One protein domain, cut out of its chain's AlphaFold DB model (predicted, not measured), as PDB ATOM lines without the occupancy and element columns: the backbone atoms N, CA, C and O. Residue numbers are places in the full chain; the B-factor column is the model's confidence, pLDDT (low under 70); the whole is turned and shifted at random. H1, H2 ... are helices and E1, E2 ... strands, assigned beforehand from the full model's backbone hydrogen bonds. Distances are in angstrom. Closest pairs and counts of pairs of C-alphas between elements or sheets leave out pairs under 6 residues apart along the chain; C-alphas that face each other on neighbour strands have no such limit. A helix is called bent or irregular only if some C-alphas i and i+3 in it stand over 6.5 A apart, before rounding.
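This is residues 4 to 167 of the 173 residues of the protein "Protein-ADP-ribose hydrolase" of Mammaliicoccus fleurettii (UniProt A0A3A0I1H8). A small sheet of three strands has H4 and H5 over one face, and H1, H2 and H3 form a second group on the far side of H4, where H2 and H3 meet it. Residues 69 to 96 make a long loop reaching away to Asn 80. The printed part has 164 residues, in the order H1 H2 H3 E1 H4 H5 E2 E3; the sheet runs E1 E3 E2, mixed, and the class is mostly helix. It is compact, with a radius of gyration of the C-alphas of 16.6 A and spans of 57 by 39 by 26 A.

H1, residues 4 to 16, begins at C-alpha 4 (2.556, -7.732, -66.050) and is 18.4 A long. H2, residues 30 to 43, measures 20.3 A, and H3, residues 51 to 68, 27.6 A; H3 is irregular, with C-alphas 65 and 68 7.2 A apart. E1 is residues 97 to 102, H4 117 to 125, H5 127 to 140, 20.2 A long, and E2 149 to 153. E3, residues 161 to 166, ends at C-alpha 166 (11.832, -2.201, -32.606).

H1 touches H2, closest at the C-alphas of Ile 11 and Phe 37, 5.2 A. Residues 53 to 60 of H3 touch H1, closest at the C-alphas of Val 56 and Arg 6, 6.0 A. H2 and H3 are apart. Residues 38 to 42 of H2 touch H4, closest at the C-alphas of Arg 38 and Thr 123, 6.2 A. H4 and H5 are on the same face of the sheet, at heights of 9.1 A over E1 and E3 and 9.0 A over E2. E1 and E3 are parallel, with N 100 and O 163 at 2.9 A; E2 and E3 form an antiparallel hairpin, with N 164 and O 150 at 2.8 A. Each O i to N i+4 pair is within hydrogen-bond range in H1, H2, H4 and H5, and 11 of 14 in H3.

The C-alphas farthest apart, those of Asp 20 and Asn 80, are 57.5 A apart. The printed part has no cut; the links H1 to H2, H3 to E1 and E1 to H4 are long. No printed residue is under 70 in pLDDT.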
ATOM      1  N   THR A   4       3.007  -9.088 -65.714       94.50
ATOM      2  CA  THR A   4       2.556  -7.732 -66.050       94.50
ATOM      3  C   THR A   4       1.048  -7.540 -65.855       94.50
ATOM      4  O   THR A   4       0.621  -6.479 -65.405       94.50
ATOM      5  N   GLU A   5       0.241  -8.564 -66.155       96.38
ATOM      6  CA  GLU A   5      -1.216  -8.550 -65.951       96.38
ATOM      7  C   GLU A   5      -1.568  -8.624 -64.462       96.38
ATOM      8  O   GLU A   5      -2.476  -7.933 -64.011       96.38
ATOM      9  N   ARG A   6      -0.830  -9.434 -63.685       97.94
ATOM     10  CA  ARG A   6      -1.006  -9.509 -62.226       97.94
ATOM     11  C   ARG A   6      -0.712  -8.164 -61.578       97.94
ATOM     12  O   ARG A   6      -1.530  -7.676 -60.812       97.94
ATOM     13  N   LEU A   7       0.415  -7.538 -61.921       97.81
ATOM     14  CA  LEU A   7       0.787  -6.237 -61.372       97.81
ATOM     15  C   LEU A   7      -0.236  -5.149 -61.726       97.81
ATOM     16  O   LEU A   7      -0.615  -4.372 -60.856       97.81
ATOM     17  N   ALA A   8      -0.721  -5.126 -62.971       97.12
ATOM     18  CA  ALA A   8      -1.779  -4.208 -63.389       97.12
ATOM     19  C   ALA A   8      -3.067  -4.408 -62.575       97.12
ATOM     20  O   ALA A   8      -3.612  -3.437 -62.061       97.12
ATOM     21  N   TYR A   9      -3.506  -5.659 -62.396       97.50
ATOM     22  CA  TYR A   9      -4.668  -5.989 -61.567       97.50
ATOM     23  C   TYR A   9      -4.503  -5.512 -60.118       97.50
ATOM     24  O   TYR A   9      -5.417  -4.908 -59.566       97.50
ATOM     25  N   LEU A  10      -3.338  -5.747 -59.505       98.12
ATOM     26  CA  LEU A  10      -3.081  -5.344 -58.118       98.12
ATOM     27  C   LEU A  10      -3.130  -3.823 -57.943       98.12
ATOM     28  O   LEU A  10      -3.686  -3.342 -56.959       98.12
ATOM     29  N   ILE A  11      -2.556  -3.070 -58.886       97.75
ATOM     30  CA  ILE A  11      -2.592  -1.602 -58.866       97.75
ATOM     31  C   ILE A  11      -4.027  -1.109 -59.016       97.75
ATOM     32  O   ILE A  11      -4.462  -0.285 -58.219       97.75
ATOM     33  N   GLU A  12      -4.756  -1.636 -60.000       96.75
ATOM     34  CA  GLU A  12      -6.142  -1.259 -60.269       96.75
ATOM     35  C   GLU A  12      -7.035  -1.517 -59.049       96.75
ATOM     36  O   GLU A  12      -7.763  -0.627 -58.619       96.75
ATOM     37  N   TYR A  13      -6.912  -2.692 -58.424       96.81
ATOM     38  CA  TYR A  13      -7.651  -3.039 -57.211       96.81
ATOM     39  C   TYR A  13      -7.412  -2.022 -56.086       96.81
ATOM     40  O   TYR A  13      -8.352  -1.446 -55.540       96.81
ATOM     41  N   LEU A  14      -6.141  -1.765 -55.754       96.31
ATOM     42  CA  LEU A  14      -5.766  -0.845 -54.675       96.31
ATOM     43  C   LEU A  14      -6.157   0.607 -54.982       96.31
ATOM     44  O   LEU A  14      -6.483   1.382 -54.081       96.31
ATOM     45  N   TRP A  15      -6.107   0.992 -56.255       95.75
ATOM     46  CA  TRP A  15      -6.517   2.313 -56.703       95.75
ATOM     47  C   TRP A  15      -8.022   2.514 -56.511       95.75
ATOM     48  O   TRP A  15      -8.436   3.504 -55.901       95.75
ATOM     49  N   GLN A  16      -8.834   1.543 -56.936       94.00
ATOM     50  CA  GLN A  16     -10.291   1.579 -56.804       94.00
ATOM     51  C   GLN A  16     -10.763   1.629 -55.345       94.00
ATOM     52  O   GLN A  16     -11.753   2.305 -55.071       94.00
ATOM     53  N   GLU A  17     -10.036   1.014 -54.400       91.31
ATOM     54  CA  GLU A  17     -10.332   1.120 -52.957       91.31
ATOM     55  C   GLU A  17     -10.316   2.570 -52.438       91.31
ATOM     56  O   GLU A  17     -10.929   2.866 -51.411       91.31
ATOM     57  N   THR A  18      -9.596   3.474 -53.109       87.56
ATOM     58  CA  THR A  18      -9.348   4.844 -52.628       87.56
ATOM     59  C   THR A  18      -9.843   5.948 -53.566       87.56
ATOM     60  O   THR A  18      -9.857   7.107 -53.158       87.56
ATOM     61  N   HIS A  19     -10.275   5.610 -54.786       89.50
ATOM     62  CA  HIS A  19     -10.634   6.575 -55.837       89.50
ATOM     63  C   HIS A  19     -12.027   6.332 -56.440       89.50
ATOM     64  O   HIS A  19     -12.233   6.571 -57.630       89.50
ATOM     65  N   ASP A  20     -12.982   5.841 -55.641       85.12
ATOM     66  CA  ASP A  20     -14.400   5.688 -56.016       85.12
ATOM     67  C   ASP A  20     -14.626   4.953 -57.359       85.12
ATOM     68  O   ASP A  20     -15.511   5.298 -58.143       85.12
ATOM     69  N   GLY A  21     -13.808   3.934 -57.649       78.12
ATOM     70  CA  GLY A  21     -13.916   3.142 -58.880       78.12
ATOM     71  C   GLY A  21     -13.335   3.796 -60.142       78.12
ATOM     72  O   GLY A  21     -13.592   3.312 -61.244       78.12
ATOM     73  N   ALA A  22     -12.563   4.882 -60.015       83.75
ATOM     74  CA  ALA A  22     -11.773   5.411 -61.125       83.75
ATOM     75  C   ALA A  22     -10.759   4.370 -61.632       83.75
ATOM     76  O   ALA A  22     -10.253   3.569 -60.851       83.75
ATOM     77  N   ILE A  23     -10.437   4.424 -62.925       85.50
ATOM     78  CA  ILE A  23      -9.428   3.552 -63.541       85.50
ATOM     79  C   ILE A  23      -8.033   4.115 -63.257       85.50
ATOM     80  O   ILE A  23      -7.833   5.330 -63.372       85.50
ATOM     81  N   ALA A  24      -7.074   3.263 -62.896       86.81
ATOM     82  CA  ALA A  24      -5.699   3.688 -62.671       86.81
ATOM     83  C   ALA A  24      -5.001   4.016 -64.000       86.81
ATOM     84  O   ALA A  24      -5.034   3.236 -64.955       86.81
ATOM     85  N   ASP A  25      -4.307   5.153 -64.052       90.19
ATOM     86  CA  ASP A  25      -3.384   5.450 -65.148       90.19
ATOM     87  C   ASP A  25      -2.080   4.667 -64.926       90.19
ATOM     88  O   ASP A  25      -1.270   4.997 -64.054       90.19
ATOM     89  N   LEU A  26      -1.921   3.555 -65.648       91.69
ATOM     90  CA  LEU A  26      -0.804   2.634 -65.457       91.69
ATOM     91  C   LEU A  26       0.414   3.071 -66.282       91.69
ATOM     92  O   LEU A  26       0.321   3.114 -67.509       91.69
ATOM     93  N   PRO A  27       1.594   3.263 -65.656       92.88
ATOM     94  CA  PRO A  27       2.830   3.533 -66.388       92.88
ATOM     95  C   PRO A  27       3.156   2.441 -67.413       92.88
ATOM     96  O   PRO A  27       2.815   1.274 -67.216       92.88
ATOM     97  N   ASP A  28       3.894   2.762 -68.475       91.00
ATOM     98  CA  ASP A  28       4.289   1.760 -69.477       91.00
ATOM     99  C   ASP A  28       5.363   0.798 -68.953       91.00
ATOM    100  O   ASP A  28       5.360  -0.393 -69.275       91.00
ATOM    101  N   LYS A  29       6.296   1.297 -68.131       93.69
ATOM    102  CA  LYS A  29       7.433   0.505 -67.652       93.69
ATOM    103  C   LYS A  29       7.069  -0.296 -66.410       93.69
ATOM    104  O   LYS A  29       6.522   0.231 -65.446       93.69
ATOM    105  N   GLU A  30       7.488  -1.558 -66.379       91.19
ATOM    106  CA  GLU A  30       7.229  -2.456 -65.247       91.19
ATOM    107  C   GLU A  30       7.812  -1.942 -63.923       91.19
ATOM    108  O   GLU A  30       7.150  -2.021 -62.892       91.19
ATOM    109  N   ALA A  31       9.013  -1.355 -63.947       93.12
ATOM    110  CA  ALA A  31       9.625  -0.770 -62.753       93.12
ATOM    111  C   ALA A  31       8.775   0.372 -62.168       93.12
ATOM    112  O   ALA A  31       8.592   0.452 -60.957       93.12
ATOM    113  N   GLU A  32       8.205   1.218 -63.030       96.56
ATOM    114  CA  GLU A  32       7.330   2.319 -62.617       96.56
ATOM    115  C   GLU A  32       5.997   1.775 -62.080       96.56
ATOM    116  O   GLU A  32       5.525   2.234 -61.045       96.56
ATOM    117  N   ARG A  33       5.439   0.720 -62.697       97.12
ATOM    118  CA  ARG A  33       4.265   0.009 -62.156       97.12
ATOM    119  C   ARG A  33       4.532  -0.575 -60.772       97.12
ATOM    120  O   ARG A  33       3.676  -0.480 -59.898       97.12
ATOM    121  N   PHE A  34       5.703  -1.173 -60.555       97.38
ATOM    122  CA  PHE A  34       6.050  -1.720 -59.247       97.38
ATOM    123  C   PHE A  34       6.140  -0.616 -58.189       97.38
ATOM    124  O   PHE A  34       5.638  -0.801 -57.083       97.38
ATOM    125  N   GLU A  35       6.705   0.547 -58.526       97.62
ATOM    126  CA  GLU A  35       6.703   1.700 -57.621       97.62
ATOM    127  C   GLU A  35       5.278   2.214 -57.345       97.62
ATOM    128  O   GLU A  35       4.970   2.524 -56.194       97.62
ATOM    129  N   THR A  36       4.369   2.216 -58.326       97.62
ATOM    130  CA  THR A  36       2.948   2.531 -58.090       97.62
ATOM    131  C   THR A  36       2.297   1.530 -57.130       97.62
ATOM    132  O   THR A  36       1.698   1.931 -56.132       97.62
ATOM    133  N   PHE A  37       2.455   0.225 -57.380       98.31
ATOM    134  CA  PHE A  37       1.961  -0.837 -56.494       98.31
ATOM    135  C   PHE A  37       2.499  -0.675 -55.068       98.31
ATOM    136  O   PHE A  37       1.738  -0.709 -54.099       98.31
ATOM    137  N   ARG A  38       3.810  -0.443 -54.947       98.50
ATOM    138  CA  ARG A  38       4.497  -0.210 -53.680       98.50
ATOM    139  C   ARG A  38       3.897   0.982 -52.939       98.50
ATOM    140  O   ARG A  38       3.523   0.837 -51.779       98.50
ATOM    141  N   GLY A  39       3.755   2.132 -53.593       98.00
ATOM    142  CA  GLY A  39       3.183   3.332 -52.979       98.00
ATOM    143  C   GLY A  39       1.780   3.085 -52.421       98.00
ATOM    144  O   GLY A  39       1.522   3.388 -51.253       98.00
ATOM    145  N   LEU A  40       0.911   2.452 -53.217       97.75
ATOM    146  CA  LEU A  40      -0.464   2.122 -52.830       97.75
ATOM    147  C   LEU A  40      -0.519   1.156 -51.639       97.75
ATOM    148  O   LEU A  40      -1.195   1.424 -50.643       97.75
ATOM    149  N   VAL A  41       0.240   0.056 -51.686       97.88
ATOM    150  CA  VAL A  41       0.226  -0.933 -50.598       97.88
ATOM    151  C   VAL A  41       0.850  -0.383 -49.311       97.88
ATOM    152  O   VAL A  41       0.428  -0.747 -48.212       97.88
ATOM    153  N   ASN A  42       1.824   0.530 -49.412       98.25
ATOM    154  CA  ASN A  42       2.447   1.152 -48.244       98.25
ATOM    155  C   ASN A  42       1.433   1.953 -47.426       98.25
ATOM    156  O   ASN A  42       1.418   1.830 -46.200       98.25
ATOM    157  N   VAL A  43       0.557   2.721 -48.076       97.06
ATOM    158  CA  VAL A  43      -0.411   3.589 -47.384       97.06
ATOM    159  C   VAL A  43      -1.710   2.876 -46.993       97.06
ATOM    160  O   VAL A  43      -2.434   3.376 -46.132       97.06
ATOM    161  N   ARG A  44      -1.994   1.692 -47.557       97.31
ATOM    162  CA  ARG A  44      -3.226   0.937 -47.283       97.31
ATOM    163  C   ARG A  44      -3.357   0.539 -45.800       97.31
ATOM    164  O   ARG A  44      -2.451  -0.098 -45.258       97.31
ATOM    165  N   PRO A  45      -4.475   0.825 -45.110       97.25
ATOM    166  CA  PRO A  45      -4.662   0.411 -43.719       97.25
ATOM    167  C   PRO A  45      -4.700  -1.120 -43.563       97.25
ATOM    168  O   PRO A  45      -4.983  -1.859 -44.507       97.25
ATOM    169  N   ALA A  46      -4.445  -1.607 -42.345       97.81
ATOM    170  CA  ALA A  46      -4.504  -3.029 -41.994       97.81
ATOM    171  C   ALA A  46      -5.959  -3.525 -41.858       97.81
ATOM    172  O   ALA A  46      -6.402  -3.912 -40.783       97.81
ATOM    173  N   THR A  47      -6.716  -3.454 -42.948       97.06
ATOM    174  CA  THR A  47      -8.106  -3.921 -43.036       97.06
ATOM    175  C   THR A  47      -8.185  -5.188 -43.887       97.06
ATOM    176  O   THR A  47      -7.301  -5.389 -44.730       97.06
ATOM    177  N   PRO A  48      -9.208  -6.044 -43.687       96.31
ATOM    178  CA  PRO A  48      -9.418  -7.220 -44.524       96.31
ATOM    179  C   PRO A  48      -9.363  -6.893 -46.021       96.31
ATOM    180  O   PRO A  48      -9.664  -5.776 -46.445       96.31
ATOM    181  N   ILE A  49      -8.939  -7.868 -46.811       96.88
ATOM    182  CA  ILE A  49      -8.827  -7.766 -48.264       96.88
ATOM    183  C   ILE A  49      -9.324  -9.069 -48.880       96.88
ATOM    184  O   ILE A  49      -9.269 -10.120 -48.233       96.88
ATOM    185  N   GLU A  50      -9.854  -8.992 -50.094       97.69
ATOM    186  CA  GLU A  50     -10.470 -10.140 -50.748       97.69
ATOM    187  C   GLU A  50      -9.456 -11.245 -51.066       97.69
ATOM    188  O   GLU A  50      -8.278 -10.994 -51.329       97.69
ATOM    189  N   ALA A  51      -9.936 -12.491 -51.047       97.94
ATOM    190  CA  ALA A  51      -9.106 -13.664 -51.303       97.94
ATOM    191  C   ALA A  51      -8.505 -13.648 -52.718       97.94
ATOM    192  O   ALA A  51      -7.338 -14.000 -52.880       97.94
ATOM    193  N   ASP A  52      -9.258 -13.165 -53.708       97.81
ATOM    194  CA  ASP A  52      -8.809 -13.057 -55.099       97.81
ATOM    195  C   ASP A  52      -7.603 -12.116 -55.228       97.81
ATOM    196  O   ASP A  52      -6.623 -12.440 -55.905       97.81
ATOM    197  N   PHE A  53      -7.608 -10.987 -54.506       98.44
ATOM    198  CA  PHE A  53      -6.446 -10.101 -54.444       98.44
ATOM    199  C   PHE A  53      -5.231 -10.827 -53.863       98.44
ATOM    200  O   PHE A  53      -4.140 -10.745 -54.427       98.44
ATOM    201  N   ILE A  54      -5.412 -11.550 -52.754       98.62
ATOM    202  CA  ILE A  54      -4.331 -12.307 -52.113       98.62
ATOM    203  C   ILE A  54      -3.755 -13.355 -53.066       98.62
ATOM    204  O   ILE A  54      -2.536 -13.467 -53.170       98.62
ATOM    205  N   GLU A  55      -4.595 -14.090 -53.794       98.62
ATOM    206  CA  GLU A  55      -4.142 -15.102 -54.748       98.62
ATOM    207  C   GLU A  55      -3.284 -14.486 -55.863       98.62
ATOM    208  O   GLU A  55      -2.184 -14.972 -56.157       98.62
ATOM    209  N   VAL A  56      -3.745 -13.379 -56.455       98.75
ATOM    210  CA  VAL A  56      -2.999 -12.679 -57.509       98.75
ATOM    211  C   VAL A  56      -1.701 -12.083 -56.963       98.75
ATOM    212  O   VAL A  56      -0.655 -12.201 -57.612       98.75
ATOM    213  N   GLN A  57      -1.746 -11.494 -55.766       98.81
ATOM    214  CA  GLN A  57      -0.589 -10.914 -55.092       98.81
ATOM    215  C   GLN A  57       0.465 -11.980 -54.808       98.81
ATOM    216  O   GLN A  57       1.636 -11.781 -55.120       98.81
ATOM    217  N   ASP A  58       0.061 -13.122 -54.261       98.75
ATOM    218  CA  ASP A  58       0.979 -14.201 -53.926       98.75
ATOM    219  C   ASP A  58       1.627 -14.782 -55.182       98.75
ATOM    220  O   ASP A  58       2.838 -15.008 -55.218       98.75
ATOM    221  N   ALA A  59       0.851 -14.975 -56.253       98.50
ATOM    222  CA  ALA A  59       1.378 -15.448 -57.529       98.50
ATOM    223  C   ALA A  59       2.345 -14.443 -58.188       98.50
ATOM    224  O   ALA A  59       3.273 -14.851 -58.898       98.50
ATOM    225  N   PHE A  60       2.137 -13.141 -57.973       98.50
ATOM    226  CA  PHE A  60       3.056 -12.091 -58.409       98.50
ATOM    227  C   PHE A  60       4.332 -12.085 -57.560       98.50
ATOM    228  O   PHE A  60       5.422 -12.331 -58.076       98.50
ATOM    229  N   LEU A  61       4.204 -11.884 -56.245       98.50
ATOM    230  CA  LEU A  61       5.330 -11.696 -55.329       98.50
ATOM    231  C   LEU A  61       6.222 -12.935 -55.224       98.50
ATOM    232  O   LEU A  61       7.440 -12.784 -55.244       98.50
ATOM    233  N   LYS A  62       5.669 -14.157 -55.201       97.75
ATOM    234  CA  LYS A  62       6.494 -15.383 -55.207       97.75
ATOM    235  C   LYS A  62       7.386 -15.456 -56.436       97.75
ATOM    236  O   LYS A  62       8.555 -15.800 -56.326       97.75
ATOM    237  N   ASN A  63       6.856 -15.118 -57.611       97.00
ATOM    238  CA  ASN A  63       7.652 -15.110 -58.833       97.00
ATOM    239  C   ASN A  63       8.664 -13.957 -58.843       97.00
ATOM    240  O   ASN A  63       9.816 -14.172 -59.207       97.00
ATOM    241  N   TYR A  64       8.246 -12.767 -58.406       96.25
ATOM    242  CA  TYR A  64       9.102 -11.587 -58.326       96.25
ATOM    243  C   TYR A  64      10.308 -11.825 -57.405       96.25
ATOM    244  O   TYR A  64      11.444 -11.513 -57.757       96.25
ATOM    245  N   ASN A  65      10.078 -12.422 -56.235       96.69
ATOM    246  CA  ASN A  65      11.119 -12.693 -55.243       96.69
ATOM    247  C   ASN A  65      11.991 -13.903 -55.621       96.69
ATOM    248  O   ASN A  65      13.127 -14.002 -55.166       96.69
ATOM    249  N   ALA A  66      11.499 -14.799 -56.485       93.12
ATOM    250  CA  ALA A  66      12.214 -16.009 -56.892       93.12
ATOM    251  C   ALA A  66      13.283 -15.794 -57.982       93.12
ATOM    252  O   ALA A  66      13.977 -16.742 -58.342       93.12
ATOM    253  N   GLN A  67      13.432 -14.582 -58.531       89.25
ATOM    254  CA  GLN A  67      14.318 -14.346 -59.680       89.25
ATOM    255  C   GLN A  67      15.809 -14.586 -59.378       89.25
ATOM    256  O   GLN A  67      16.540 -15.009 -60.272       89.25
ATOM    257  N   GLN A  68      16.266 -14.310 -58.150       93.50
ATOM    258  CA  GLN A  68      17.679 -14.417 -57.741       93.50
ATOM    259  C   GLN A  68      17.819 -14.911 -56.291       93.50
ATOM    260  O   GLN A  68      18.482 -14.289 -55.462       93.50
ATOM    261  N   VAL A  69      17.165 -16.029 -55.964       97.12
ATOM    262  CA  VAL A  69      17.223 -16.588 -54.605       97.12
ATOM    263  C   VAL A  69      18.642 -17.034 -54.262       97.12
ATOM    264  O   VAL A  69      19.274 -17.767 -55.021       97.12
ATOM    265  N   THR A  70      19.122 -16.618 -53.093       98.00
ATOM    266  CA  THR A  70      20.383 -17.091 -52.514       98.00
ATOM    267  C   THR A  70      20.084 -18.001 -51.332       98.00
ATOM    268  O   THR A  70      19.434 -17.577 -50.381       98.00
ATOM    269  N   SER A  71      20.577 -19.240 -51.370       96.56
ATOM    270  CA  SER A  71      20.450 -20.195 -50.262       96.56
ATOM    271  C   SER A  71      21.630 -20.082 -49.306       96.56
ATOM    272  O   SER A  71      22.769 -19.937 -49.760       96.56
ATOM    273  N   LEU A  72      21.397 -20.229 -47.999       93.38
ATOM    274  CA  LEU A  72      22.473 -20.249 -46.999       93.38
ATOM    275  C   LEU A  72      23.526 -21.326 -47.310       93.38
ATOM    276  O   LEU A  72      24.720 -21.096 -47.145       93.38
ATOM    277  N   THR A  73      23.090 -22.471 -47.842       93.38
ATOM    278  CA  THR A  73      23.963 -23.589 -48.250       93.38
ATOM    279  C   THR A  73      24.943 -23.242 -49.374       93.38
ATOM    280  O   THR A  73      25.947 -23.930 -49.544       93.38
ATOM    281  N   SER A  74      24.667 -22.181 -50.137       95.88
ATOM    282  CA  SER A  74      25.544 -21.686 -51.205       95.88
ATOM    283  C   SER A  74      26.581 -20.668 -50.715       95.88
ATOM    284  O   SER A  74      27.458 -20.267 -51.481       95.88
ATOM    285  N   LEU A  75      26.480 -20.237 -49.455       96.56
ATOM    286  CA  LEU A  75      27.352 -19.234 -48.858       96.56
ATOM    287  C   LEU A  75      28.498 -19.888 -48.089       96.56
ATOM    288  O   LEU A  75      28.362 -20.964 -47.509       96.56
ATOM    289  N   THR A  76      29.625 -19.182 -48.030       96.62
ATOM    290  CA  THR A  76      30.773 -19.570 -47.207       96.62
ATOM    291  C   THR A  76      30.731 -18.805 -45.882       96.62
ATOM    292  O   THR A  76      30.518 -17.586 -45.912       96.62
ATOM    293  N   PRO A  77      30.957 -19.463 -44.730       96.81
ATOM    294  CA  PRO A  77      31.104 -18.771 -43.456       96.81
ATOM    295  C   PRO A  77      32.204 -17.702 -43.511       96.81
ATOM    296  O   PRO A  77      33.262 -17.893 -44.111       96.81
ATOM    297  N   TYR A  78      31.944 -16.560 -42.882       96.38
ATOM    298  CA  TYR A  78      32.884 -15.448 -42.743       96.38
ATOM    299  C   TYR A  78      33.695 -15.536 -41.445       96.38
ATOM    300  O   TYR A  78      34.880 -15.208 -41.432       96.38
ATOM    301  N   LEU A  79      33.063 -15.967 -40.349       96.12
ATOM    302  CA  LEU A  79      33.698 -16.113 -39.042       96.12
ATOM    303  C   LEU A  79      33.208 -17.394 -38.362       96.12
ATOM    304  O   LEU A  79      32.019 -17.544 -38.086       96.12
ATOM    305  N   ASN A  80      34.144 -18.287 -38.035       94.94
ATOM    306  CA  ASN A  80      33.845 -19.648 -37.575       94.94
ATOM    307  C   ASN A  80      32.922 -20.371 -38.579       94.94
ATOM    308  O   ASN A  80      32.941 -20.038 -39.761       94.94
ATOM    309  N   ASP A  81      32.119 -21.326 -38.109       94.00
ATOM    310  CA  ASP A  81      31.238 -22.125 -38.968       94.00
ATOM    311  C   ASP A  81      29.802 -21.566 -39.067       94.00
ATOM    312  O   ASP A  81      29.049 -21.987 -39.940       94.00
ATOM    313  N   ASP A  82      29.437 -20.571 -38.241       95.12
ATOM    314  CA  ASP A  82      28.035 -20.140 -38.062       95.12
ATOM    315  C   ASP A  82      27.765 -18.653 -38.374       95.12
ATOM    316  O   ASP A  82      26.617 -18.206 -38.317       95.12
ATOM    317  N   ILE A  83      28.790 -17.844 -38.677       97.50
ATOM    318  CA  ILE A  83      28.618 -16.412 -38.987       97.50
ATOM    319  C   ILE A  83      28.961 -16.163 -40.446       97.50
ATOM    320  O   ILE A  83      30.083 -16.405 -40.883       97.50
ATOM    321  N   TYR A  84      28.013 -15.585 -41.177       97.81
ATOM    322  CA  TYR A  84      28.117 -15.290 -42.600       97.81
ATOM    323  C   TYR A  84      28.069 -13.780 -42.833       97.81
ATOM    324  O   TYR A  84      27.329 -13.057 -42.164       97.81
ATOM    325  N   LEU A  85      28.836 -13.307 -43.814       97.50
ATOM    326  CA  LEU A  85      28.716 -11.960 -44.358       97.50
ATOM    327  C   LEU A  85      28.270 -12.084 -45.809       97.50
ATOM    328  O   LEU A  85      28.979 -12.653 -46.635       97.50
ATOM    329  N   TRP A  86      27.094 -11.547 -46.110       97.31
ATOM    330  CA  TRP A  86      26.494 -11.634 -47.430       97.31
ATOM    331  C   TRP A  86      26.022 -10.259 -47.897       97.31
ATOM    332  O   TRP A  86      25.449  -9.490 -47.128       97.31
ATOM    333  N   GLN A  87      26.285  -9.958 -49.168       97.69
ATOM    334  CA  GLN A  87      25.850  -8.739 -49.835       97.69
ATOM    335  C   GLN A  87      24.779  -9.101 -50.865       97.69
ATOM    336  O   GLN A  87      25.078  -9.752 -51.864       97.69
ATOM    337  N   GLY A  88      23.546  -8.654 -50.637       96.25
ATOM    338  CA  GLY A  88      22.425  -8.919 -51.533       96.25
ATOM    339  C   GLY A  88      21.112  -8.318 -51.033       96.25
ATOM    340  O   GLY A  88      21.090  -7.566 -50.055       96.25
ATOM    341  N   ASP A  89      20.021  -8.637 -51.725       97.38
ATOM    342  CA  ASP A  89      18.663  -8.254 -51.338       97.38
ATOM    343  C   ASP A  89      18.114  -9.249 -50.311       97.38
ATOM    344  O   ASP A  89      17.794 -10.386 -50.648       97.38
ATOM    345  N   ILE A  90      17.950  -8.812 -49.059       98.12
ATOM    346  CA  ILE A  90      17.443  -9.649 -47.958       98.12
ATOM    347  C   ILE A  90      16.112 -10.350 -48.273       98.12
ATOM    348  O   ILE A  90      15.827 -11.399 -47.704       98.12
ATOM    349  N   THR A  91      15.304  -9.804 -49.185       98.25
ATOM    350  CA  THR A  91      14.017 -10.389 -49.588       98.25
ATOM    351  C   THR A  91      14.152 -11.558 -50.565       98.25
ATOM    352  O   THR A  91      13.150 -12.176 -50.913       98.25
ATOM    353  N   GLN A  92      15.382 -11.891 -50.965       97.88
ATOM    354  CA  GLN A  92      15.747 -13.017 -51.825       97.88
ATOM    355  C   GLN A  92      16.620 -14.058 -51.093       97.88
ATOM    356  O   GLN A  92      17.114 -14.998 -51.713       97.88
ATOM    357  N   LEU A  93      16.830 -13.907 -49.782       98.19
ATOM    358  CA  LEU A  93      17.613 -14.845 -48.978       98.19
ATOM    359  C   LEU A  93      16.732 -15.999 -48.473       98.19
ATOM    360  O   LEU A  93      15.778 -15.778 -47.725       98.19
ATOM    361  N   GLU A  94      17.060 -17.231 -48.856       98.25
ATOM    362  CA  GLU A  94      16.419 -18.453 -48.363       98.25
ATOM    363  C   GLU A  94      17.090 -18.895 -47.053       98.25
ATOM    364  O   GLU A  94      18.183 -19.468 -47.037       98.25
ATOM    365  N   VAL A  95      16.415 -18.583 -45.947       98.06
ATOM    366  CA  VAL A  95      16.800 -18.875 -44.559       98.06
ATOM    367  C   VAL A  95      15.547 -19.111 -43.717       98.06
ATOM    368  O   VAL A  95      14.436 -18.770 -44.120       98.06
ATOM    369  N   ASP A  96      15.698 -19.630 -42.503       98.62
ATOM    370  CA  ASP A  96      14.550 -19.802 -41.610       98.62
ATOM    371  C   ASP A  96      13.887 -18.465 -41.263       98.62
ATOM    372  O   ASP A  96      12.664 -18.344 -41.311       98.62
ATOM    373  N   ALA A  97      14.667 -17.430 -40.948       98.75
ATOM    374  CA  ALA A  97      14.115 -16.126 -40.611       98.75
ATOM    375  C   ALA A  97      15.003 -14.966 -41.054       98.75
ATOM    376  O   ALA A  97      16.227 -15.028 -40.952       98.75
ATOM    377  N   ILE A  98      14.361 -13.867 -41.446       98.88
ATOM    378  CA  ILE A  98      15.001 -12.554 -41.572       98.88
ATOM    379  C   ILE A  98      14.523 -11.630 -40.451       98.88
ATOM    380  O   ILE A  98      13.409 -11.770 -39.938       98.88
ATOM    381  N   VAL A  99      15.354 -10.662 -40.069       98.88
ATOM    382  CA  VAL A  99      15.005  -9.672 -39.043       98.88
ATOM    383  C   VAL A  99      14.570  -8.369 -39.709       98.88
ATOM    384  O   VAL A  99      15.308  -7.794 -40.504       98.88
ATOM    385  N   ASN A 100      13.384  -7.884 -39.347       98.88
ATOM    386  CA  ASN A 100      12.870  -6.585 -39.760       98.88
ATOM    387  C   ASN A 100      13.108  -5.533 -38.663       98.88
ATOM    388  O   ASN A 100      12.751  -5.752 -37.500       98.88
ATOM    389  N   ALA A 101      13.653  -4.373 -39.043       98.50
ATOM    390  CA  ALA A 101      13.714  -3.194 -38.184       98.50
ATOM    391  C   ALA A 101      12.376  -2.441 -38.240       98.50
ATOM    392  O   ALA A 101      12.202  -1.478 -38.989       98.50
ATOM    393  N   ALA A 102      11.432  -2.903 -37.429       98.19
ATOM    394  CA  ALA A 102      10.084  -2.370 -37.350       98.19
ATOM    395  C   ALA A 102      10.015  -1.079 -36.517       98.19
ATOM    396  O   ALA A 102      10.903  -0.727 -35.734       98.19
ATOM    397  N   ASN A 103       8.883  -0.388 -36.630       97.94
ATOM    398  CA  ASN A 103       8.512   0.717 -35.750       97.94
ATOM    399  C   ASN A 103       7.501   0.264 -34.674       97.94
ATOM    400  O   ASN A 103       6.902  -0.801 -34.778       97.94
ATOM    401  N   SER A 104       7.262   1.088 -33.643       98.00
ATOM    402  CA  SER A 104       6.387   0.724 -32.503       98.00
ATOM    403  C   SER A 104       4.941   0.355 -32.867       98.00
ATOM    404  O   SER A 104       4.261  -0.291 -32.068       98.00
ATOM    405  N   LYS A 105       4.442   0.757 -34.047       97.94
ATOM    406  CA  LYS A 105       3.117   0.331 -34.519       97.94
ATOM    407  C   LYS A 105       3.122  -1.114 -35.026       97.94
ATOM    408  O   LYS A 105       2.055  -1.700 -35.072       97.94
ATOM    409  N   LEU A 106       4.275  -1.668 -35.411       98.19
ATOM    410  CA  LEU A 106       4.470  -3.005 -36.003       98.19
ATOM    411  C   LEU A 106       3.788  -3.239 -37.366       98.19
ATOM    412  O   LEU A 106       3.965  -4.279 -37.980       98.19
ATOM    413  N   LEU A 107       3.040  -2.262 -37.873       98.38
ATOM    414  CA  LEU A 107       2.247  -2.363 -39.100       98.38
ATOM    415  C   LEU A 107       3.050  -2.070 -40.383       98.38
ATOM    416  O   LEU A 107       2.466  -1.778 -41.426       98.38
ATOM    417  N   GLY A 108       4.376  -2.093 -40.328       98.19
ATOM    418  CA  GLY A 108       5.227  -1.682 -41.439       98.19
ATOM    419  C   GLY A 108       5.301  -0.167 -41.651       98.19
ATOM    420  O   GLY A 108       4.858   0.639 -40.819       98.19
ATOM    421  N   CYS A 109       5.843   0.220 -42.806       98.31
ATOM    422  CA  CYS A 109       5.996   1.612 -43.226       98.31
ATOM    423  C   CYS A 109       4.747   2.128 -43.965       98.31
ATOM    424  O   CYS A 109       4.242   1.463 -44.867       98.31
ATOM    425  N   PHE A 110       4.272   3.322 -43.594       98.00
ATOM    426  CA  PHE A 110       3.143   4.019 -44.241       98.00
ATOM    427  C   PHE A 110       3.577   5.216 -45.087       98.00
ATOM    428  O   PHE A 110       2.742   5.984 -45.550       98.00
ATOM    429  N   GLU A 111       4.880   5.410 -45.256       98.19
ATOM    430  CA  GLU A 111       5.403   6.430 -46.150       98.19
ATOM    431  C   GLU A 111       5.581   5.797 -47.539       98.19
ATOM    432  O   GLU A 111       6.306   4.797 -47.656       98.19
ATOM    433  N   PRO A 112       4.876   6.304 -48.568       97.81
ATOM    434  CA  PRO A 112       4.881   5.702 -49.894       97.81
ATOM    435  C   PRO A 112       6.299   5.710 -50.460       97.81
ATOM    436  O   PRO A 112       6.994   6.723 -50.404       97.81
ATOM    437  N   ASN A 113       6.738   4.555 -50.965       97.94
ATOM    438  CA  ASN A 113       8.037   4.377 -51.620       97.94
ATOM    439  C   ASN A 113       9.254   4.706 -50.730       97.94
ATOM    440  O   ASN A 113      10.376   4.834 -51.223       97.94
ATOM    441  N   HIS A 114       9.071   4.798 -49.408       98.44
ATOM    442  CA  HIS A 114      10.158   5.114 -48.486       98.44
ATOM    443  C   HIS A 114      11.242   4.034 -48.524       98.44
ATOM    444  O   HIS A 114      10.978   2.841 -48.356       98.44
ATOM    445  N   ASN A 115      12.487   4.466 -48.716       98.00
ATOM    446  CA  ASN A 115      13.667   3.612 -48.725       98.00
ATOM    447  C   ASN A 115      14.094   3.173 -47.309       98.00
ATOM    448  O   ASN A 115      15.164   3.538 -46.824       98.00
ATOM    449  N   CYS A 116      13.244   2.398 -46.637       98.38
ATOM    450  CA  CYS A 116      13.558   1.756 -45.364       98.38
ATOM    451  C   CYS A 116      13.314   0.242 -45.435       98.38
ATOM    452  O   CYS A 116      12.495  -0.237 -46.222       98.38
ATOM    453  N   ILE A 117      14.015  -0.522 -44.593       98.62
ATOM    454  CA  ILE A 117      13.939  -1.990 -44.610       98.62
ATOM    455  C   ILE A 117      12.533  -2.514 -44.282       98.62
ATOM    456  O   ILE A 117      12.087  -3.483 -44.888       98.62
ATOM    457  N   ASP A 118      11.805  -1.810 -43.410       98.75
ATOM    458  CA  ASP A 118      10.419  -2.112 -43.036       98.75
ATOM    459  C   ASP A 118       9.486  -2.024 -44.253       98.75
ATOM    460  O   ASP A 118       8.647  -2.890 -44.487       98.75
ATOM    461  N   ASN A 119       9.680  -1.005 -45.096       98.75
ATOM    462  CA  ASN A 119       8.936  -0.837 -46.342       98.75
ATOM    463  C   ASN A 119       9.251  -1.961 -47.342       98.75
ATOM    464  O   ASN A 119       8.332  -2.554 -47.910       98.75
ATOM    465  N   ILE A 120      10.537  -2.274 -47.523       98.75
ATOM    466  CA  ILE A 120      11.011  -3.303 -48.455       98.75
ATOM    467  C   ILE A 120      10.446  -4.676 -48.069       98.75
ATOM    468  O   ILE A 120       9.798  -5.321 -48.894       98.75
ATOM    469  N   ILE A 121      10.624  -5.092 -46.810       98.88
ATOM    470  CA  ILE A 121      10.160  -6.394 -46.314       98.88
ATOM    471  C   ILE A 121       8.636  -6.500 -46.421       98.88
ATOM    472  O   ILE A 121       8.142  -7.476 -46.981       98.88
ATOM    473  N   HIS A 122       7.878  -5.497 -45.960       98.88
ATOM    474  CA  HIS A 122       6.412  -5.542 -46.035       98.88
ATOM    475  C   HIS A 122       5.881  -5.585 -47.471       98.88
ATOM    476  O   HIS A 122       4.970  -6.360 -47.754       98.88
ATOM    477  N   THR A 123       6.462  -4.802 -48.382       98.81
ATOM    478  CA  THR A 123       6.034  -4.781 -49.790       98.81
ATOM    479  C   THR A 123       6.275  -6.134 -50.462       98.81
ATOM    480  O   THR A 123       5.427  -6.616 -51.208       98.81
ATOM    481  N   LYS A 124       7.422  -6.765 -50.186       98.75
ATOM    482  CA  LYS A 124       7.844  -8.025 -50.820       98.75
ATOM    483  C   LYS A 124       7.202  -9.260 -50.193       98.75
ATOM    484  O   LYS A 124       6.981 -10.240 -50.897       98.75
ATOM    485  N   ALA A 125       6.889  -9.217 -48.897       98.81
ATOM    486  CA  ALA A 125       6.171 -10.285 -48.208       98.81
ATOM    487  C   ALA A 125       4.681 -10.312 -48.585       98.81
ATOM    488  O   ALA A 125       4.108 -11.394 -48.704       98.81
ATOM    489  N   GLY A 126       4.071  -9.145 -48.806       98.81
ATOM    490  CA  GLY A 126       2.650  -8.995 -49.120       98.81
ATOM    491  C   GLY A 126       1.815  -8.491 -47.938       98.81
ATOM    492  O   GLY A 126       2.258  -8.479 -46.784       98.81
ATOM    493  N   VAL A 127       0.579  -8.063 -48.225       98.69
ATOM    494  CA  VAL A 127      -0.318  -7.422 -47.240       98.69
ATOM    495  C   VAL A 127      -0.600  -8.285 -46.011       98.69
ATOM    496  O   VAL A 127      -0.828  -7.743 -44.927       98.69
ATOM    497  N   GLN A 128      -0.527  -9.611 -46.134       98.75
ATOM    498  CA  GLN A 128      -0.760 -10.531 -45.024       98.75
ATOM    499  C   GLN A 128       0.210 -10.296 -43.861       98.75
ATOM    500  O   GLN A 128      -0.196 -10.431 -42.709       98.75
ATOM    501  N   LEU A 129       1.450  -9.860 -44.130       98.88
ATOM    502  CA  LEU A 129       2.404  -9.523 -43.071       98.88
ATOM    503  C   LEU A 129       1.891  -8.370 -42.198       98.88
ATOM    504  O   LEU A 129       1.945  -8.442 -40.972       98.88
ATOM    505  N   ARG A 130       1.322  -7.325 -42.813       98.81
ATOM    506  CA  ARG A 130       0.700  -6.210 -42.081       98.81
ATOM    507  C   ARG A 130      -0.526  -6.673 -41.289       98.81
ATOM    508  O   ARG A 130      -0.685  -6.245 -40.148       98.81
ATOM    509  N   LEU A 131      -1.358  -7.543 -41.865       98.75
ATOM    510  CA  LEU A 131      -2.548  -8.083 -41.194       98.75
ATOM    511  C   LEU A 131      -2.182  -8.944 -39.974       98.75
ATOM    512  O   LEU A 131      -2.777  -8.778 -38.912       98.75
ATOM    513  N   ALA A 132      -1.161  -9.796 -40.082       98.75
ATOM    514  CA  ALA A 132      -0.667 -10.584 -38.954       98.75
ATOM    515  C   ALA A 132      -0.063  -9.705 -37.852       98.75
ATOM    516  O   ALA A 132      -0.321  -9.925 -36.670       98.75
ATOM    517  N   CYS A 133       0.702  -8.672 -38.217       98.75
ATOM    518  CA  CYS A 133       1.203  -7.713 -37.237       98.75
ATOM    519  C   CYS A 133       0.074  -6.943 -36.534       98.75
ATOM    520  O   CYS A 133       0.188  -6.680 -35.337       98.75
ATOM    521  N   ALA A 134      -1.006  -6.597 -37.243       98.75
ATOM    522  CA  ALA A 134      -2.175  -5.958 -36.641       98.75
ATOM    523  C   ALA A 134      -2.833  -6.866 -35.598       98.75
ATOM    524  O   ALA A 134      -2.980  -6.452 -34.452       98.75
ATOM    525  N   ASP A 135      -3.093  -8.127 -35.947       98.62
ATOM    526  CA  ASP A 135      -3.646  -9.123 -35.023       98.62
ATOM    527  C   ASP A 135      -2.766  -9.311 -33.770       98.62
ATOM    528  O   ASP A 135      -3.269  -9.363 -32.644       98.62
ATOM    529  N   LEU A 136      -1.436  -9.331 -33.928       98.50
ATOM    530  CA  LEU A 136      -0.502  -9.386 -32.796       98.50
ATOM    531  C   LEU A 136      -0.608  -8.162 -31.874       98.50
ATOM    532  O   LEU A 136      -0.559  -8.312 -30.650       98.50
ATOM    533  N   ILE A 137      -0.723  -6.956 -32.435       98.38
ATOM    534  CA  ILE A 137      -0.833  -5.712 -31.658       98.38
ATOM    535  C   ILE A 137      -2.197  -5.594 -30.980       98.38
ATOM    536  O   ILE A 137      -2.245  -5.202 -29.811       98.38
ATOM    537  N   ASP A 138      -3.268  -5.992 -31.661       98.25
ATOM    538  CA  ASP A 138      -4.624  -5.996 -31.118       98.25
ATOM    539  C   ASP A 138      -4.724  -6.954 -29.928       98.25
ATOM    540  O   ASP A 138      -5.155  -6.556 -28.844       98.25
ATOM    541  N   LYS A 139      -4.201  -8.181 -30.067       98.44
ATOM    542  CA  LYS A 139      -4.093  -9.148 -28.959       98.44
ATOM    543  C   LYS A 139      -3.221  -8.642 -27.812       98.44
ATOM    544  O   LYS A 139      -3.506  -8.921 -26.650       98.44
ATOM    545  N   GLN A 140      -2.149  -7.909 -28.119       98.38
ATOM    546  CA  GLN A 140      -1.282  -7.314 -27.100       98.38
ATOM    547  C   GLN A 140      -1.946  -6.122 -26.381       98.38
ATOM    548  O   GLN A 140      -1.536  -5.782 -25.270       98.38
ATOM    549  N   GLY A 141      -2.926  -5.460 -27.005       98.44
ATOM    550  CA  GLY A 141      -3.644  -4.300 -26.465       98.44
ATOM    551  C   GLY A 141      -2.804  -3.020 -26.355       98.44
ATOM    552  O   GLY A 141      -3.230  -2.045 -25.737       98.44
ATOM    553  N   ARG A 142      -1.584  -3.008 -26.907       98.19
ATOM    554  CA  ARG A 142      -0.676  -1.849 -26.910       98.19
ATOM    555  C   ARG A 142       0.403  -1.978 -27.984       98.19
ATOM    556  O   ARG A 142       0.758  -3.079 -28.406       98.19
ATOM    557  N   ARG A 143       1.005  -0.835 -28.323       97.94
ATOM    558  CA  ARG A 143       2.174  -0.732 -29.212       97.94
ATOM    559  C   ARG A 143       3.361  -1.572 -28.730       97.94
ATOM    560  O   ARG A 143       3.525  -1.823 -27.527       97.94
ATOM    561  N   GLU A 144       4.200  -1.965 -29.681       98.50
ATOM    562  CA  GLU A 144       5.410  -2.735 -29.417       98.50
ATOM    563  C   GLU A 144       6.489  -1.853 -28.775       98.50
ATOM    564  O   GLU A 144       6.669  -0.688 -29.138       98.50
ATOM    565  N   GLY A 145       7.183  -2.408 -27.779       98.19
ATOM    566  CA  GLY A 145       8.251  -1.710 -27.066       98.19
ATOM    567  C   GLY A 145       9.609  -1.898 -27.741       98.19
ATOM    568  O   GLY A 145       9.846  -2.921 -28.378       98.19
ATOM    569  N   VAL A 146      10.513  -0.936 -27.545       98.50
ATOM    570  CA  VAL A 146      11.911  -1.028 -27.998       98.50
ATOM    571  C   VAL A 146      12.595  -2.259 -27.388       98.50
ATOM    572  O   VAL A 146      12.391  -2.560 -26.211       98.50
ATOM    573  N   GLY A 147      13.407  -2.961 -28.185       98.19
ATOM    574  CA  GLY A 147      14.190  -4.125 -27.753       98.19
ATOM    575  C   GLY A 147      13.395  -5.427 -27.601       98.19
ATOM    576  O   GLY A 147      13.905  -6.384 -27.025       98.19
ATOM    577  N   LYS A 148      12.149  -5.478 -28.088       98.31
ATOM    578  CA  LYS A 148      11.317  -6.692 -28.125       98.31
ATOM    579  C   LYS A 148      11.252  -7.281 -29.530       98.31
ATOM    580  O   LYS A 148      11.505  -6.575 -30.499       98.31
ATOM    581  N   ALA A 149      10.858  -8.549 -29.623       98.06
ATOM    582  CA  ALA A 149      10.693  -9.265 -30.883       98.06
ATOM    583  C   ALA A 149       9.301  -9.907 -31.004       98.06
ATOM    584  O   ALA A 149       8.733 -10.382 -30.014       98.06
ATOM    585  N   LYS A 150       8.771  -9.938 -32.230       98.56
ATOM    586  CA  LYS A 150       7.538 -10.632 -32.623       98.56
ATOM    587  C   LYS A 150       7.780 -11.404 -33.915       98.56
ATOM    588  O   LYS A 150       8.360 -10.854 -34.846       98.56
ATOM    589  N   ILE A 151       7.336 -12.654 -33.973       98.69
ATOM    590  CA  ILE A 151       7.511 -13.519 -35.144       98.69
ATOM    591  C   ILE A 151       6.209 -13.625 -35.939       98.69
ATOM    592  O   ILE A 151       5.129 -13.739 -35.359       98.69
ATOM    593  N   THR A 152       6.324 -13.597 -37.261       98.88
ATOM    594  CA  THR A 152       5.245 -13.859 -38.221       98.88
ATOM    595  C   THR A 152       5.763 -14.788 -39.311       98.88
ATOM    596  O   THR A 152       6.973 -14.887 -39.522       98.88
ATOM    597  N   THR A 153       4.868 -15.439 -40.054       98.81
ATOM    598  CA  THR A 153       5.248 -16.050 -41.335       98.81
ATOM    599  C   THR A 153       5.765 -14.974 -42.291       98.81
ATOM    600  O   THR A 153       5.351 -13.815 -42.209       98.81
ATOM    601  N   ALA A 154       6.662 -15.344 -43.200       98.69
ATOM    602  CA  ALA A 154       7.223 -14.418 -44.188       98.69
ATOM    603  C   ALA A 154       6.445 -14.366 -45.514       98.69
ATOM    604  O   ALA A 154       6.736 -13.530 -46.368       98.69
ATOM    605  N   TYR A 155       5.425 -15.218 -45.663       98.75
ATOM    606  CA  TYR A 155       4.497 -15.248 -46.794       98.75
ATOM    607  C   TYR A 155       5.186 -15.477 -48.143       98.75
ATOM    608  O   TYR A 155       5.488 -16.616 -48.482       98.75
ATOM    609  N   ASN A 156       5.391 -14.417 -48.925       98.81
ATOM    610  CA  ASN A 156       5.912 -14.514 -50.287       98.81
ATOM    611  C   ASN A 156       7.439 -14.373 -50.376       98.81
ATOM    612  O   ASN A 156       7.986 -14.390 -51.480       98.81
ATOM    613  N   LEU A 157       8.130 -14.208 -49.246       98.75
ATOM    614  CA  LEU A 157       9.594 -14.219 -49.202       98.75
ATOM    615  C   LEU A 157      10.133 -15.661 -49.258       98.75
ATOM    616  O   LEU A 157       9.442 -16.576 -48.817       98.75
ATOM    617  N   PRO A 158      11.379 -15.878 -49.724       98.31
ATOM    618  CA  PRO A 158      12.059 -17.168 -49.592       98.31
ATOM    619  C   PRO A 158      12.355 -17.555 -48.138       98.31
ATOM    620  O   PRO A 158      12.510 -18.735 -47.837       98.31
ATOM    621  N   ALA A 159      12.438 -16.576 -47.231       98.50
ATOM    622  CA  ALA A 159      12.536 -16.847 -45.803       98.50
ATOM    623  C   ALA A 159      11.253 -17.512 -45.272       98.50
ATOM    624  O   ALA A 159      10.175 -17.265 -45.803       98.50
ATOM    625  N   GLN A 160      11.322 -18.304 -44.198       98.62
ATOM    626  CA  GLN A 160      10.107 -18.898 -43.605       98.62
ATOM    627  C   GLN A 160       9.386 -17.916 -42.666       98.62
ATOM    628  O   GLN A 160       8.151 -17.835 -42.648       98.62
ATOM    629  N   TYR A 161      10.154 -17.124 -41.913       98.94
ATOM    630  CA  TYR A 161       9.647 -16.193 -40.908       98.94
ATOM    631  C   TYR A 161      10.252 -14.790 -41.021       98.94
ATOM    632  O   TYR A 161      11.365 -14.587 -41.509       98.94
ATOM    633  N   VAL A 162       9.517 -13.808 -40.502       98.94
ATOM    634  CA  VAL A 162      10.031 -12.463 -40.230       98.94
ATOM    635  C   VAL A 162      10.009 -12.241 -38.724       98.94
ATOM    636  O   VAL A 162       8.969 -12.361 -38.074       98.94
ATOM    637  N   ILE A 163      11.169 -11.908 -38.162       98.94
ATOM    638  CA  ILE A 163      11.311 -11.484 -36.769       98.94
ATOM    639  C   ILE A 163      11.311  -9.957 -36.750       98.94
ATOM    640  O   ILE A 163      12.279  -9.309 -37.137       98.94
ATOM    641  N   ASN A 164      10.215  -9.368 -36.291       98.81
ATOM    642  CA  ASN A 164      10.029  -7.926 -36.209       98.81
ATOM    643  C   ASN A 164      10.541  -7.411 -34.863       98.81
ATOM    644  O   ASN A 164      10.029  -7.816 -33.815       98.81
ATOM    645  N   THR A 165      11.527  -6.512 -34.883       98.69
ATOM    646  CA  THR A 165      12.090  -5.876 -33.682       98.69
ATOM    647  C   THR A 165      12.082  -4.357 -33.790       98.69
ATOM    648  O   THR A 165      12.279  -3.803 -34.869       98.69
ATOM    649  N   VAL A 166      11.856  -3.671 -32.666       98.62
ATOM    650  CA  VAL A 166      11.832  -2.201 -32.606       98.62
ATOM    651  C   VAL A 166      13.144  -1.685 -32.022       98.62
ATOM    652  O   VAL A 166      13.430  -1.885 -30.839       98.62
ATOM    653  N   GLY A 167      13.936  -0.994 -32.844       97.75
ATOM    654  CA  GLY A 167      15.183  -0.350 -32.420       97.75
ATOM    655  C   GLY A 167      14.971   1.003 -31.712       97.75
ATOM    656  O   GLY A 167      13.916   1.626 -31.859       97.75
TER     657      GLY A 167